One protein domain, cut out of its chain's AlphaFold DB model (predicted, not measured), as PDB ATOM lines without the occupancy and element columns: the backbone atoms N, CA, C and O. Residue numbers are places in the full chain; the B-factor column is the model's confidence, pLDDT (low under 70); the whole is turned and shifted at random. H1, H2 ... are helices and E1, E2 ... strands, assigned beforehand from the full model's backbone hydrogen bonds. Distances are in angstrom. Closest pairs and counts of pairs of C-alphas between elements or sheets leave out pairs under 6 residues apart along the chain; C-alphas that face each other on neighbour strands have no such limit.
ATOM      1  N   PHE A  42     294.528  28.875 148.417       94.56
ATOM      2  CA  PHE A  42     294.783  29.922 147.440       94.56
ATOM      3  C   PHE A  42     294.201  31.233 147.942       94.56
ATOM      4  O   PHE A  42     293.286  31.242 148.761       94.56
ATOM      5  N   GLN A  43     294.732  32.347 147.469       94.44
ATOM      6  CA  GLN A  43     294.239  33.664 147.819       94.44
ATOM      7  C   GLN A  43     294.213  34.555 146.585       94.44
ATOM      8  O   GLN A  43     295.147  34.551 145.790       94.44
ATOM      9  N   LEU A  44     293.144  35.337 146.443       95.06
ATOM     10  CA  LEU A  44     293.097  36.459 145.515       95.06
ATOM     11  C   LEU A  44     293.382  37.736 146.287       95.06
ATOM     12  O   LEU A  44     292.719  38.031 147.289       95.06
ATOM     13  N   ARG A  45     294.372  38.490 145.819       94.00
ATOM     14  CA  ARG A  45     294.794  39.739 146.438       94.00
ATOM     15  C   ARG A  45     295.062  40.787 145.373       94.00
ATOM     16  O   ARG A  45     295.731  40.520 144.383       94.00
ATOM     17  N   GLN A  46     294.579  41.999 145.609       94.25
ATOM     18  CA  GLN A  46     294.984  43.146 144.810       94.25
ATOM     19  C   GLN A  46     296.333  43.677 145.298       94.25
ATOM     20  O   GLN A  46     296.504  44.004 146.478       94.25
ATOM     21  N   VAL A  47     297.281  43.775 144.371       92.00
ATOM     22  CA  VAL A  47     298.604  44.367 144.559       92.00
ATOM     23  C   VAL A  47     298.728  45.509 143.552       92.00
ATOM     24  O   VAL A  47     298.898  45.298 142.356       92.00
ATOM     25  N   GLY A  48     298.580  46.749 144.025       90.38
ATOM     26  CA  GLY A  48     298.515  47.915 143.139       90.38
ATOM     27  C   GLY A  48     297.249  47.899 142.275       90.38
ATOM     28  O   GLY A  48     296.144  47.889 142.817       90.38
ATOM     29  N   ASN A  49     297.416  47.897 140.949       90.44
ATOM     30  CA  ASN A  49     296.312  47.819 139.981       90.44
ATOM     31  C   ASN A  49     296.137  46.420 139.365       90.44
ATOM     32  O   ASN A  49     295.518  46.268 138.312       90.44
ATOM     33  N   GLU A  50     296.728  45.404 139.989       93.00
ATOM     34  CA  GLU A  50     296.672  44.034 139.501       93.00
ATOM     35  C   GLU A  50     296.064  43.114 140.558       93.00
ATOM     36  O   GLU A  50     296.376  43.201 141.747       93.00
ATOM     37  N   LEU A  51     295.180  42.223 140.123       93.12
ATOM     38  CA  LEU A  51     294.704  41.096 140.898       93.12
ATOM     39  C   LEU A  51     295.678  39.936 140.700       93.12
ATOM     40  O   LEU A  51     295.865  39.437 139.589       93.12
ATOM     41  N   GLN A  52     296.301  39.518 141.794       95.12
ATOM     42  CA  GLN A  52     297.276  38.445 141.824       95.12
ATOM     43  C   GLN A  52     296.706  37.234 142.559       95.12
ATOM     44  O   GLN A  52     296.067  37.356 143.610       95.12
ATOM     45  N   VAL A  53     296.966  36.057 141.996       95.62
ATOM     46  CA  VAL A  53     296.720  34.777 142.655       95.62
ATOM     47  C   VAL A  53     297.946  34.432 143.487       95.62
ATOM     48  O   VAL A  53     299.066  34.382 142.976       95.62
ATOM     49  N   GLU A  54     297.737  34.164 144.766       94.81
ATOM     50  CA  GLU A  54     298.768  33.708 145.685       94.81
ATOM     51  C   GLU A  54     298.438  32.296 146.192       94.81
ATOM     52  O   GLU A  54     297.275  31.916 146.341       94.81
ATOM     53  N   ARG A  55     299.469  31.498 146.471       93.81
ATOM     54  CA  ARG A  55     299.357  30.176 147.093       93.81
ATOM     55  C   ARG A  55     299.943  30.217 148.498       93.81
ATOM     56  O   ARG A  55     300.986  30.836 148.726       93.81
ATOM     57  N   GLY A  56     299.289  29.528 149.427       90.62
ATOM     58  CA  GLY A  56     299.782  29.356 150.785       90.62
ATOM     59  C   GLY A  56     301.141  28.653 150.811       90.62
ATOM     60  O   GLY A  56     301.434  27.760 150.012       90.62
ATOM     61  N   ARG A  57     301.997  29.062 151.744       88.75
ATOM     62  CA  ARG A  57     303.299  28.442 152.010       88.75
ATOM     63  C   ARG A  57     303.306  27.816 153.409       88.75
ATOM     64  O   ARG A  57     302.446  28.102 154.244       88.75
ATOM     65  N   PHE A  58     304.263  26.904 153.641       81.25
ATOM     66  CA  PHE A  58     304.492  26.328 154.972       81.25
ATOM     67  C   PHE A  58     304.722  27.469 155.971       81.25
ATOM     68  O   PHE A  58     305.515  28.377 155.694       81.25
ATOM     69  N   LEU A  59     304.070  27.396 157.130       76.88
ATOM     70  CA  LEU A  59     304.307  28.325 158.234       76.88
ATOM     71  C   LEU A  59     305.814  28.402 158.553       76.88
ATOM     72  O   LEU A  59     306.509  27.389 158.468       76.88
ATOM     73  N   PRO A  60     306.355  29.577 158.927       63.62
ATOM     74  CA  PRO A  60     305.661  30.814 159.312       63.62
ATOM     75  C   PRO A  60     305.369  31.787 158.155       63.62
ATOM     76  O   PRO A  60     304.843  32.874 158.387       63.62
ATOM     77  N   PHE A  61     305.748  31.450 156.923       67.00
ATOM     78  CA  PHE A  61     305.691  32.368 155.787       67.00
ATOM     79  C   PHE A  61     304.322  32.246 155.102       67.00
ATOM     80  O   PHE A  61     303.939  31.145 154.733       67.00
ATOM     81  N   GLY A  62     303.583  33.357 154.988       84.75
ATOM     82  CA  GLY A  62     302.167  33.410 154.587       84.75
ATOM     83  C   GLY A  62     301.857  32.937 153.159       84.75
ATOM     84  O   GLY A  62     301.845  31.741 152.882       84.75
ATOM     85  N   PHE A  63     301.549  33.874 152.265       91.50
ATOM     86  CA  PHE A  63     301.190  33.610 150.869       91.50
ATOM     87  C   PHE A  63     302.300  34.100 149.932       91.50
ATOM     88  O   PHE A  63     303.015  35.052 150.253       91.50
ATOM     89  N   ILE A  64     302.480  33.415 148.804       92.00
ATOM     90  CA  ILE A  64     303.424  33.796 147.746       92.00
ATOM     91  C   ILE A  64     302.720  33.792 146.387       92.00
ATOM     92  O   ILE A  64     301.787  33.005 146.220       92.00
ATOM     93  N   PRO A  65     303.174  34.592 145.405       92.88
ATOM     94  CA  PRO A  65     302.665  34.536 144.039       92.88
ATOM     95  C   PRO A  65     302.573  33.105 143.513       92.88
ATOM     96  O   PRO A  65     303.518  32.318 143.635       92.88
ATOM     97  N   TYR A  66     301.415  32.751 142.968       92.25
ATOM     98  CA  TYR A  66     301.205  31.433 142.400       92.25
ATOM     99  C   TYR A  66     301.810  31.374 140.998       92.25
ATOM    100  O   TYR A  66     301.304  31.980 140.059       92.25
ATOM    101  N   GLU A  67     302.891  30.608 140.861       90.31
ATOM    102  CA  GLU A  67     303.548  30.341 139.584       90.31
ATOM    103  C   GLU A  67     303.402  28.849 139.246       90.31
ATOM    104  O   GLU A  67     304.133  28.013 139.785       90.31
ATOM    105  N   PRO A  68     302.433  28.475 138.390       89.56
ATOM    106  CA  PRO A  68     302.271  27.097 137.942       89.56
ATOM    107  C   PRO A  68     303.493  26.626 137.152       89.56
ATOM    108  O   PRO A  68     304.114  27.410 136.444       89.56
ATOM    109  N   GLU A  69     303.804  25.332 137.179       89.19
ATOM    110  CA  GLU A  69     304.901  24.781 136.367       89.19
ATOM    111  C   GLU A  69     304.545  24.751 134.870       89.19
ATOM    112  O   GLU A  69     305.371  25.068 134.012       89.19
ATOM    113  N   LEU A  70     303.285  24.433 134.562       89.00
ATOM    114  CA  LEU A  70     302.750  24.343 133.204       89.00
ATOM    115  C   LEU A  70     302.580  25.732 132.576       89.00
ATOM    116  O   LEU A  70     301.891  26.589 133.126       89.00
ATOM    117  N   ALA A  71     303.141  25.922 131.378       86.62
ATOM    118  CA  ALA A  71     303.076  27.189 130.647       86.62
ATOM    119  C   ALA A  71     301.636  27.651 130.352       86.62
ATOM    120  O   ALA A  71     301.352  28.841 130.446       86.62
ATOM    121  N   SER A  72     300.722  26.719 130.065       85.56
ATOM    122  CA  SER A  72     299.304  27.024 129.836       85.56
ATOM    123  C   SER A  72     298.638  27.639 131.069       85.56
ATOM    124  O   SER A  72     297.957  28.651 130.960       85.56
ATOM    125  N   LEU A  73     298.898  27.092 132.258       88.06
ATOM    126  CA  LEU A  73     298.343  27.613 133.510       88.06
ATOM    127  C   LEU A  73     298.990  28.943 133.916       88.06
ATOM    128  O   LEU A  73     298.322  29.778 134.523       88.06
ATOM    129  N   LYS A  74     300.268  29.173 133.577       90.31
ATOM    130  CA  LYS A  74     300.946  30.450 133.869       90.31
ATOM    131  C   LYS A  74     300.217  31.635 133.246       90.31
ATOM    132  O   LYS A  74     300.074  32.653 133.908       90.31
ATOM    133  N   ALA A  75     299.747  31.502 132.005       88.00
ATOM    134  CA  ALA A  75     299.014  32.569 131.326       88.00
ATOM    135  C   ALA A  75     297.656  32.856 131.991       88.00
ATOM    136  O   ALA A  75     297.264  34.012 132.128       88.00
ATOM    137  N   VAL A  76     296.969  31.809 132.458       91.81
ATOM    138  CA  VAL A  76     295.653  31.907 133.109       91.81
ATOM    139  C   VAL A  76     295.740  32.660 134.433       91.81
ATOM    140  O   VAL A  76     294.991  33.613 134.652       91.81
ATOM    141  N   TYR A  77     296.691  32.273 135.287       93.69
ATOM    142  CA  TYR A  77     296.868  32.843 136.628       93.69
ATOM    143  C   TYR A  77     297.865  34.007 136.684       93.69
ATOM    144  O   TYR A  77     298.189  34.485 137.772       93.69
ATOM    145  N   ALA A  78     298.354  34.473 135.531       91.81
ATOM    146  CA  ALA A  78     299.158  35.685 135.455       91.81
ATOM    147  C   ALA A  78     298.380  36.866 136.056       91.81
ATOM    148  O   ALA A  78     297.150  36.884 135.938       91.81
ATOM    149  N   PRO A  79     299.059  37.873 136.633       93.06
ATOM    150  CA  PRO A  79     298.397  39.050 137.183       93.06
ATOM    151  C   PRO A  79     297.359  39.635 136.216       93.06
ATOM    152  O   PRO A  79     297.588  39.720 135.001       93.06
ATOM    153  N   LEU A  80     296.186  39.969 136.751       90.81
ATOM    154  CA  LEU A  80     295.082  40.543 135.990       90.81
ATOM    155  C   LEU A  80     295.010  42.031 136.264       90.81
ATOM    156  O   LEU A  80     294.873  42.432 137.414       90.81
ATOM    157  N   LYS A  81     295.052  42.854 135.222       89.56
ATOM    158  CA  LYS A  81     294.816  44.288 135.382       89.56
ATOM    159  C   LYS A  81     293.353  44.515 135.740       89.56
ATOM    160  O   LYS A  81     292.473  43.901 135.145       89.56
ATOM    161  N   LEU A  82     293.114  45.365 136.731       87.94
ATOM    162  CA  LEU A  82     291.762  45.717 137.144       87.94
ATOM    163  C   LEU A  82     291.155  46.714 136.144       87.94
ATOM    164  O   LEU A  82     291.856  47.653 135.749       87.94
ATOM    165  N   PRO A  83     289.885  46.535 135.739       84.50
ATOM    166  CA  PRO A  83     289.232  47.450 134.811       84.50
ATOM    167  C   PRO A  83     288.877  48.773 135.506       84.50
ATOM    168  O   PRO A  83     288.195  48.789 136.535       84.50
ATOM    169  N   GLY A  84     289.322  49.894 134.930       81.44
ATOM    170  CA  GLY A  84     289.030  51.247 135.420       81.44
ATOM    171  C   GLY A  84     289.399  51.456 136.896       81.44
ATOM    172  O   GLY A  84     290.511  51.152 137.318       81.44
ATOM    173  N   ASP A  85     288.443  51.957 137.683       79.44
ATOM    174  CA  ASP A  85     288.588  52.206 139.126       79.44
ATOM    175  C   ASP A  85     288.164  51.013 140.003       79.44
ATOM    176  O   ASP A  85     287.899  51.175 141.202       79.44
ATOM    177  N   PHE A  86     288.054  49.806 139.433       82.94
ATOM    178  CA  PHE A  86     287.638  48.634 140.195       82.94
ATOM    179  C   PHE A  86     288.595  48.384 141.368       82.94
ATOM    180  O   PHE A  86     289.809  48.240 141.210       82.94
ATOM    181  N   ARG A  87     288.030  48.295 142.574       83.56
ATOM    182  CA  ARG A  87     288.769  47.955 143.791       83.56
ATOM    183  C   ARG A  87     288.348  46.578 144.251       83.56
ATOM    184  O   ARG A  87     287.225  46.380 144.716       83.56
ATOM    185  N   PHE A  88     289.274  45.636 144.163       85.62
ATOM    186  CA  PHE A  88     289.127  44.378 144.859       85.62
ATOM    187  C   PHE A  88     289.217  44.672 146.359       85.62
ATOM    188  O   PHE A  88     290.133  45.348 146.824       85.62
ATOM    189  N   GLY A  89     288.209  44.232 147.109       85.75
ATOM    190  CA  GLY A  89     288.115  44.507 148.538       85.75
ATOM    191  C   GLY A  89     289.147  43.729 149.359       85.75
ATOM    192  O   GLY A  89     290.336  43.661 149.053       85.75
ATOM    193  N   MET A  90     288.689  43.125 150.453       86.94
ATOM    194  CA  MET A  90     289.565  42.290 151.269       86.94
ATOM    195  C   MET A  90     290.029  41.047 150.492       86.94
ATOM    196  O   MET A  90     289.237  40.485 149.728       86.94
ATOM    197  N   PRO A  91     291.275  40.587 150.712       89.81
ATOM    198  CA  PRO A  91     291.763  39.357 150.111       89.81
ATOM    199  C   PRO A  91     290.840  38.173 150.418       89.81
ATOM    200  O   PRO A  91     290.470  37.957 151.574       89.81
ATOM    201  N   ARG A  92     290.493  37.395 149.392       93.62
ATOM    202  CA  ARG A  92     289.623  36.215 149.524       93.62
ATOM    203  C   ARG A  92     290.475  34.958 149.513       93.62
ATOM    204  O   ARG A  92     291.353  34.842 148.666       93.62
ATOM    205  N   VAL A  93     290.238  34.057 150.463       93.56
ATOM    206  CA  VAL A  93     290.988  32.805 150.613       93.56
ATOM    207  C   VAL A  93     290.093  31.642 150.208       93.56
ATOM    208  O   VAL A  93     288.962  31.553 150.676       93.56
ATOM    209  N   PHE A  94     290.635  30.748 149.393       95.44
ATOM    210  CA  PHE A  94     289.973  29.578 148.829       95.44
ATOM    211  C   PHE A  94     290.659  28.314 149.336       95.44
ATOM    212  O   PHE A  94     291.871  28.303 149.584       95.44
ATOM    213  N   ASN A  95     289.887  27.248 149.521       92.50
ATOM    214  CA  ASN A  95     290.403  26.001 150.083       92.50
ATOM    215  C   ASN A  95     291.095  25.131 149.037       92.50
ATOM    216  O   ASN A  95     292.001  24.371 149.376       92.50
ATOM    217  N   ASP A  96     290.680  25.259 147.782       92.19
ATOM    218  CA  ASP A  96     291.237  24.524 146.663       92.19
ATOM    219  C   ASP A  96     291.246  25.372 145.380       92.19
ATOM    220  O   ASP A  96     290.813  26.527 145.346       92.19
ATOM    221  N   ARG A  97     291.807  24.787 144.317       91.69
ATOM    222  CA  ARG A  97     291.908  25.438 143.008       91.69
ATOM    223  C   ARG A  97     290.559  25.526 142.293       91.69
ATOM    224  O   ARG A  97     290.368  26.436 141.502       91.69
ATOM    225  N   ILE A  98     289.638  24.597 142.545       93.62
ATOM    226  CA  ILE A  98     288.332  24.582 141.878       93.62
ATOM    227  C   ILE A  98     287.522  25.787 142.357       93.62
ATOM    228  O   ILE A  98     287.007  26.539 141.541       93.62
ATOM    229  N   GLU A  99     287.474  26.011 143.669       94.38
ATOM    230  CA  GLU A  99     286.820  27.161 144.292       94.38
ATOM    231  C   GLU A  99     287.414  28.485 143.779       94.38
ATOM    232  O   GLU A  99     286.671  29.396 143.418       94.38
ATOM    233  N   LEU A 100     288.748  28.554 143.656       94.62
ATOM    234  CA  LEU A 100     289.439  29.687 143.038       94.62
ATOM    235  C   LEU A 100     289.005  29.905 141.580       94.62
ATOM    236  O   LEU A 100     288.719  31.036 141.205       94.62
ATOM    237  N   ASP A 101     288.985  28.855 140.756       95.31
ATOM    238  CA  ASP A 101     288.662  28.958 139.329       95.31
ATOM    239  C   ASP A 101     287.213  29.402 139.105       95.31
ATOM    240  O   ASP A 101     286.941  30.193 138.203       95.31
ATOM    241  N   LEU A 102     286.286  28.923 139.939       94.44
ATOM    242  CA  LEU A 102     284.878  29.317 139.900       94.44
ATOM    243  C   LEU A 102     284.703  30.799 140.245       94.44
ATOM    244  O   LEU A 102     283.997  31.520 139.537       94.44
ATOM    245  N   GLU A 103     285.369  31.262 141.301       94.75
ATOM    246  CA  GLU A 103     285.340  32.673 141.684       94.75
ATOM    247  C   GLU A 103     286.016  33.551 140.624       94.75
ATOM    248  O   GLU A 103     285.494  34.603 140.252       94.75
ATOM    249  N   LEU A 104     287.161  33.111 140.097       94.88
ATOM    250  CA  LEU A 104     287.889  33.830 139.059       94.88
ATOM    251  C   LEU A 104     287.043  33.949 137.789       94.88
ATOM    252  O   LEU A 104     286.976  35.031 137.217       94.88
ATOM    253  N   PHE A 105     286.334  32.889 137.393       96.44
ATOM    254  CA  PHE A 105     285.370  32.955 136.296       96.44
ATOM    255  C   PHE A 105     284.276  33.994 136.563       96.44
ATOM    256  O   PHE A 105     284.008  34.815 135.694       96.44
ATOM    257  N   SER A 106     283.683  34.003 137.763       95.06
ATOM    258  CA  SER A 106     282.637  34.973 138.118       95.06
ATOM    259  C   SER A 106     283.131  36.422 138.099       95.06
ATOM    260  O   SER A 106     282.373  37.326 137.749       95.06
ATOM    261  N   LEU A 107     284.380  36.669 138.503       94.00
ATOM    262  CA  LEU A 107     284.989  37.999 138.443       94.00
ATOM    263  C   LEU A 107     285.241  38.418 136.994       94.00
ATOM    264  O   LEU A 107     284.866  39.519 136.595       94.00
ATOM    265  N   LEU A 108     285.832  37.520 136.204       95.00
ATOM    266  CA  LEU A 108     286.142  37.763 134.800       95.00
ATOM    267  C   LEU A 108     284.882  37.976 133.959       95.00
ATOM    268  O   LEU A 108     284.871  38.873 133.122       95.00
ATOM    269  N   SER A 109     283.813  37.211 134.197       95.38
ATOM    270  CA  SER A 109     282.539  37.380 133.494       95.38
ATOM    271  C   SER A 109     281.876  38.714 133.844       95.38
ATOM    272  O   SER A 109     281.339  39.384 132.962       95.38
ATOM    273  N   GLY A 110     281.965  39.142 135.108       93.69
ATOM    274  CA  GLY A 110     281.511  40.461 135.547       93.69
ATOM    275  C   GLY A 110     282.263  41.596 134.849       93.69
ATOM    276  O   GLY A 110     281.635  42.506 134.311       93.69
ATOM    277  N   TRP A 111     283.595  41.515 134.797       92.81
ATOM    278  CA  TRP A 111     284.426  42.494 134.088       92.81
ATOM    279  C   TRP A 111     284.159  42.502 132.589       92.81
ATOM    280  O   TRP A 111     284.026  43.567 131.999       92.81
ATOM    281  N   PHE A 112     284.016  41.324 131.986       94.00
ATOM    282  CA  PHE A 112     283.702  41.189 130.571       94.00
ATOM    283  C   PHE A 112     282.410  41.931 130.217       94.00
ATOM    284  O   PHE A 112     282.399  42.741 129.295       94.00
ATOM    285  N   ARG A 113     281.335  41.714 130.987       92.88
ATOM    286  CA  ARG A 113     280.058  42.416 130.784       92.88
ATOM    287  C   ARG A 113     280.198  43.919 130.994       92.88
ATOM    288  O   ARG A 113     279.682  44.683 130.197       92.88
ATOM    289  N   GLN A 114     280.941  44.344 132.015       90.44
ATOM    290  CA  GLN A 114     281.185  45.764 132.263       90.44
ATOM    291  C   GLN A 114     281.900  46.443 131.083       90.44
ATOM    292  O   GLN A 114     281.515  47.543 130.692       90.44
ATOM    293  N   VAL A 115     282.922  45.800 130.509       89.69
ATOM    294  CA  VAL A 115     283.632  46.317 129.329       89.69
ATOM    295  C   VAL A 115     282.718  46.303 128.102       89.69
ATOM    296  O   VAL A 115     282.731  47.251 127.322       89.69
ATOM    297  N   LEU A 116     281.884  45.272 127.949       90.25
ATOM    298  CA  LEU A 116     280.931  45.162 126.842       90.25
ATOM    299  C   LEU A 116     279.814  46.217 126.912       90.25
ATOM    300  O   LEU A 116     279.415  46.763 125.883       90.25
ATOM    301  N   ASP A 117     279.331  46.533 128.110       88.12
ATOM    302  CA  ASP A 117     278.278  47.527 128.342       88.12
ATOM    303  C   ASP A 117     278.812  48.970 128.296       88.12
ATOM    304  O   ASP A 117     278.032  49.915 128.145       88.12
ATOM    305  N   SER A 118     280.133  49.159 128.395       84.06
ATOM    306  CA  SER A 118     280.774  50.473 128.307       84.06
ATOM    307  C   SER A 118     280.514  51.130 126.946       84.06
ATOM    308  O   SER A 118     280.743  50.537 125.890       84.06
ATOM    309  N   SER A 119     280.018  52.369 126.968       63.91
ATOM    310  CA  SER A 119     279.595  53.106 125.771       63.91
ATOM    311  C   SER A 119     280.690  53.950 125.120       63.91
ATOM    312  O   SER A 119     280.532  54.318 123.961       63.91
ATOM    313  N   GLU A 120     281.751  54.313 125.851       63.59
ATOM    314  CA  GLU A 120     282.732  55.305 125.379       63.59
ATOM    315  C   GLU A 120     283.835  54.710 124.497       63.59
ATOM    316  O   GLU A 120     284.258  55.375 123.561       63.59
ATOM    317  N   GLU A 121     284.248  53.460 124.721       67.88
ATOM    318  CA  GLU A 121     285.126  52.715 123.808       67.88
ATOM    319  C   GLU A 121     285.204  51.260 124.286       67.88
ATOM    320  O   GLU A 121     285.786  50.961 125.329       67.88
ATOM    321  N   ARG A 122     284.577  50.336 123.552       83.31
ATOM    322  CA  ARG A 122     284.730  48.902 123.827       83.31
ATOM    323  C   ARG A 122     286.111  48.470 123.357       83.31
ATOM    324  O   ARG A 122     286.357  48.399 122.153       83.31
ATOM    325  N   ASP A 123     287.003  48.152 124.288       87.81
ATOM    326  CA  ASP A 123     288.290  47.553 123.938       87.81
ATOM    327  C   ASP A 123     288.103  46.056 123.630       87.81
ATOM    328  O   ASP A 123     288.134  45.190 124.508       87.81
ATOM    329  N   PHE A 124     287.909  45.738 122.347       89.12
ATOM    330  CA  PHE A 124     287.769  44.356 121.877       89.12
ATOM    331  C   PHE A 124     289.005  43.492 122.161       89.12
ATOM    332  O   PHE A 124     288.871  42.284 122.350       89.12
ATOM    333  N   ARG A 125     290.204  44.084 122.268       90.00
ATOM    334  CA  ARG A 125     291.416  43.336 122.634       90.00
ATOM    335  C   ARG A 125     291.375  42.919 124.101       90.00
ATOM    336  O   ARG A 125     291.793  41.806 124.436       90.00
ATOM    337  N   GLU A 126     290.878  43.791 124.973       89.81
ATOM    338  CA  GLU A 126     290.652  43.458 126.379       89.81
ATOM    339  C   GLU A 126     289.594  42.355 126.512       89.81
ATOM    340  O   GLU A 126     289.853  41.340 127.162       89.81
ATOM    341  N   LEU A 127     288.457  42.488 125.820       92.12
ATOM    342  CA  LEU A 127     287.401  41.468 125.792       92.12
ATOM    343  C   LEU A 127     287.928  40.106 125.316       92.12
ATOM    344  O   LEU A 127     287.685  39.091 125.974       92.12
ATOM    345  N   GLN A 128     288.702  40.073 124.228       92.94
ATOM    346  CA  GLN A 128     289.326  38.845 123.735       92.94
ATOM    347  C   GLN A 128     290.259  38.231 124.788       92.94
ATOM    348  O   GLN A 128     290.189  37.033 125.059       92.94
ATOM    349  N   THR A 129     291.088  39.048 125.442       92.12
ATOM    350  CA  THR A 129     292.006  38.579 126.493       92.12
ATOM    351  C   THR A 129     291.246  37.962 127.674       92.12
ATOM    352  O   THR A 129     291.645  36.921 128.205       92.12
ATOM    353  N   LEU A 130     290.138  38.581 128.090       93.38
ATOM    354  CA  LEU A 130     289.269  38.058 129.145       93.38
ATOM    355  C   LEU A 130     288.619  36.731 128.719       93.38
ATOM    356  O   LEU A 130     288.614  35.778 129.499       93.38
ATOM    357  N   MET A 131     288.136  36.636 127.476       94.62
ATOM    358  CA  MET A 131     287.534  35.423 126.905       94.62
ATOM    359  C   MET A 131     288.527  34.254 126.841       94.62
ATOM    360  O   MET A 131     288.223  33.134 127.268       94.62
ATOM    361  N   GLU A 132     289.747  34.505 126.366       93.69
ATOM    362  CA  GLU A 132     290.822  33.511 126.303       93.69
ATOM    363  C   GLU A 132     291.197  33.004 127.699       93.69
ATOM    364  O   GLU A 132     291.332  31.796 127.915       93.69
ATOM    365  N   ARG A 133     291.289  33.902 128.687       93.88
ATOM    366  CA  ARG A 133     291.550  33.511 130.077       93.88
ATOM    367  C   ARG A 133     290.417  32.681 130.665       93.88
ATOM    368  O   ARG A 133     290.695  31.630 131.236       93.88
ATOM    369  N   MET A 134     289.164  33.113 130.502       95.31
ATOM    370  CA  MET A 134     288.003  32.371 131.002       95.31
ATOM    371  C   MET A 134     287.925  30.972 130.389       95.31
ATOM    372  O   MET A 134     287.743  30.004 131.120       95.31
ATOM    373  N   SER A 135     288.115  30.848 129.072       94.25
ATOM    374  CA  SER A 135     288.084  29.556 128.364       94.25
ATOM    375  C   SER A 135     289.234  28.616 128.738       94.25
ATOM    376  O   SER A 135     289.093  27.398 128.631       94.25
ATOM    377  N   SER A 136     290.347  29.167 129.223       94.12
ATOM    378  CA  SER A 136     291.531  28.410 129.634       94.12
ATOM    379  C   SER A 136     291.485  27.931 131.094       94.12
ATOM    380  O   SER A 136     292.401  27.231 131.533       94.12
ATOM    381  N   LEU A 137     290.442  28.275 131.860       94.31
ATOM    382  CA  LEU A 137     290.281  27.800 133.237       94.31
ATOM    383  C   LEU A 137     290.020  26.280 133.261       94.31
ATOM    384  O   LEU A 137     289.083  25.797 132.619       94.31
ATOM    385  N   PRO A 138     290.805  25.489 134.016       90.06
ATOM    386  CA  PRO A 138     290.733  24.030 133.942       90.06
ATOM    387  C   PRO A 138     289.471  23.450 134.598       90.06
ATOM    388  O   PRO A 138     289.060  22.343 134.252       90.06
ATOM    389  N   SER A 139     288.859  24.160 135.550       90.31
ATOM    390  CA  SER A 139     287.755  23.649 136.374       90.31
ATOM    391  C   SER A 139     286.391  24.294 136.088       90.31
ATOM    392  O   SER A 139     285.565  24.429 136.986       90.31
ATOM    393  N   LEU A 140     286.106  24.639 134.825       89.38
ATOM    394  CA  LEU A 140     284.784  25.142 134.423       89.38
ATOM    395  C   LEU A 140     283.694  24.063 134.515       89.38
ATOM    396  O   LEU A 140     283.710  23.080 133.760       89.38
ATOM    397  N   ALA A 141     282.702  24.297 135.377       90.31
ATOM    398  CA  ALA A 141     281.486  23.495 135.447       90.31
ATOM    399  C   ALA A 141     280.517  23.804 134.282       90.31
ATOM    400  O   ALA A 141     280.705  24.730 133.488       90.31
TER     401      ALA A 141
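What this domain is: This is residues 42 to 141 of the 258 residues of an uncharacterized protein of Myxococcales bacterium (UniProt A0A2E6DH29). A twisted sheet of four antiparallel strands has the first part of a long helix, H2, packed over one face, and H2 then runs on past the sheet and folds back through H3 as a helical hairpin. The long axis goes from the loop joining E2 and E3 at one end to the link between H2 and H3 at the other. The printed part has 100 residues, with three named helices and four named strands in the order E1, E2, E3, H1, E4, H2, H3, and the sheet order is E3, E2, E1, E4. The class is mixed, helices and strands; the whole is compact, with a radius of gyration of the C-alphas of 14.0 A, yet elongated, spanning 48 by 26 by 22 A.

Where its parts are: Find C-alpha 42 at (294.783, 29.922, 147.440); from there E1 runs to residue 47, 15.2 A. E2, residues 50 to 56, covers 18.8 A, and E3, residues 63 to 65, covers 7.0 A. H1 is residues 71 to 76, 9.1 A, and E4 is residues 92 to 94, 6.7 A. At C-alpha 97, (291.908, 25.438, 143.008), H2 begins and runs 29.8 A to residue 117. H3, residues 124 to 135, covers 16.2 A and ends at (288.084, 29.556, 128.364).

How they stand to each other: Start at the sheet, where E1, E2 and E3 form a meander, each strand the antiparallel neighbour of the one before. In the hairpin of E1 and E2, look for N 45 and O 52, 3.0 A apart; in that of E2 and E3, N 55 and O 64 are 2.8 A apart. E4 is antiparallel to E1, with N 44 and O 92 at 2.9 A. With H2 on one face the sheet makes two layers; H2 has a height over the sheet of 11.6 A and runs along the strands, at 15 degrees to E1 on the local plane. H2 and H3 touch as a helical hairpin, their closest C-alphas those of Phe 105 and Met 134, 5.9 A apart, at a shallow tilt of 23 degrees, opposite ways. H1 is not on the sheet and only just touches H3, with 3 pairs of C-alphas within 8 A, the closest Val 76 and Arg 133 at 5.3 A. Every O i to N i+4 pair is within hydrogen-bond range in H2 and H3; in H1 it is 1 of 2, beside 2 of 3 O i to N i+3 pairs.

The domain as a whole: The farthest C-alphas, those of Pro 60 and Ser 119, are 48.0 A apart. The printed part has no cut. The link from H1 to E4, residues 77 to 91, is long, and in it residues 80 to 81 pair antiparallel with residues 50 to 51 of E2. The mean pLDDT of the printed part is 89.7; look for values under 70 at residues 60 to 61 and 119 to 121.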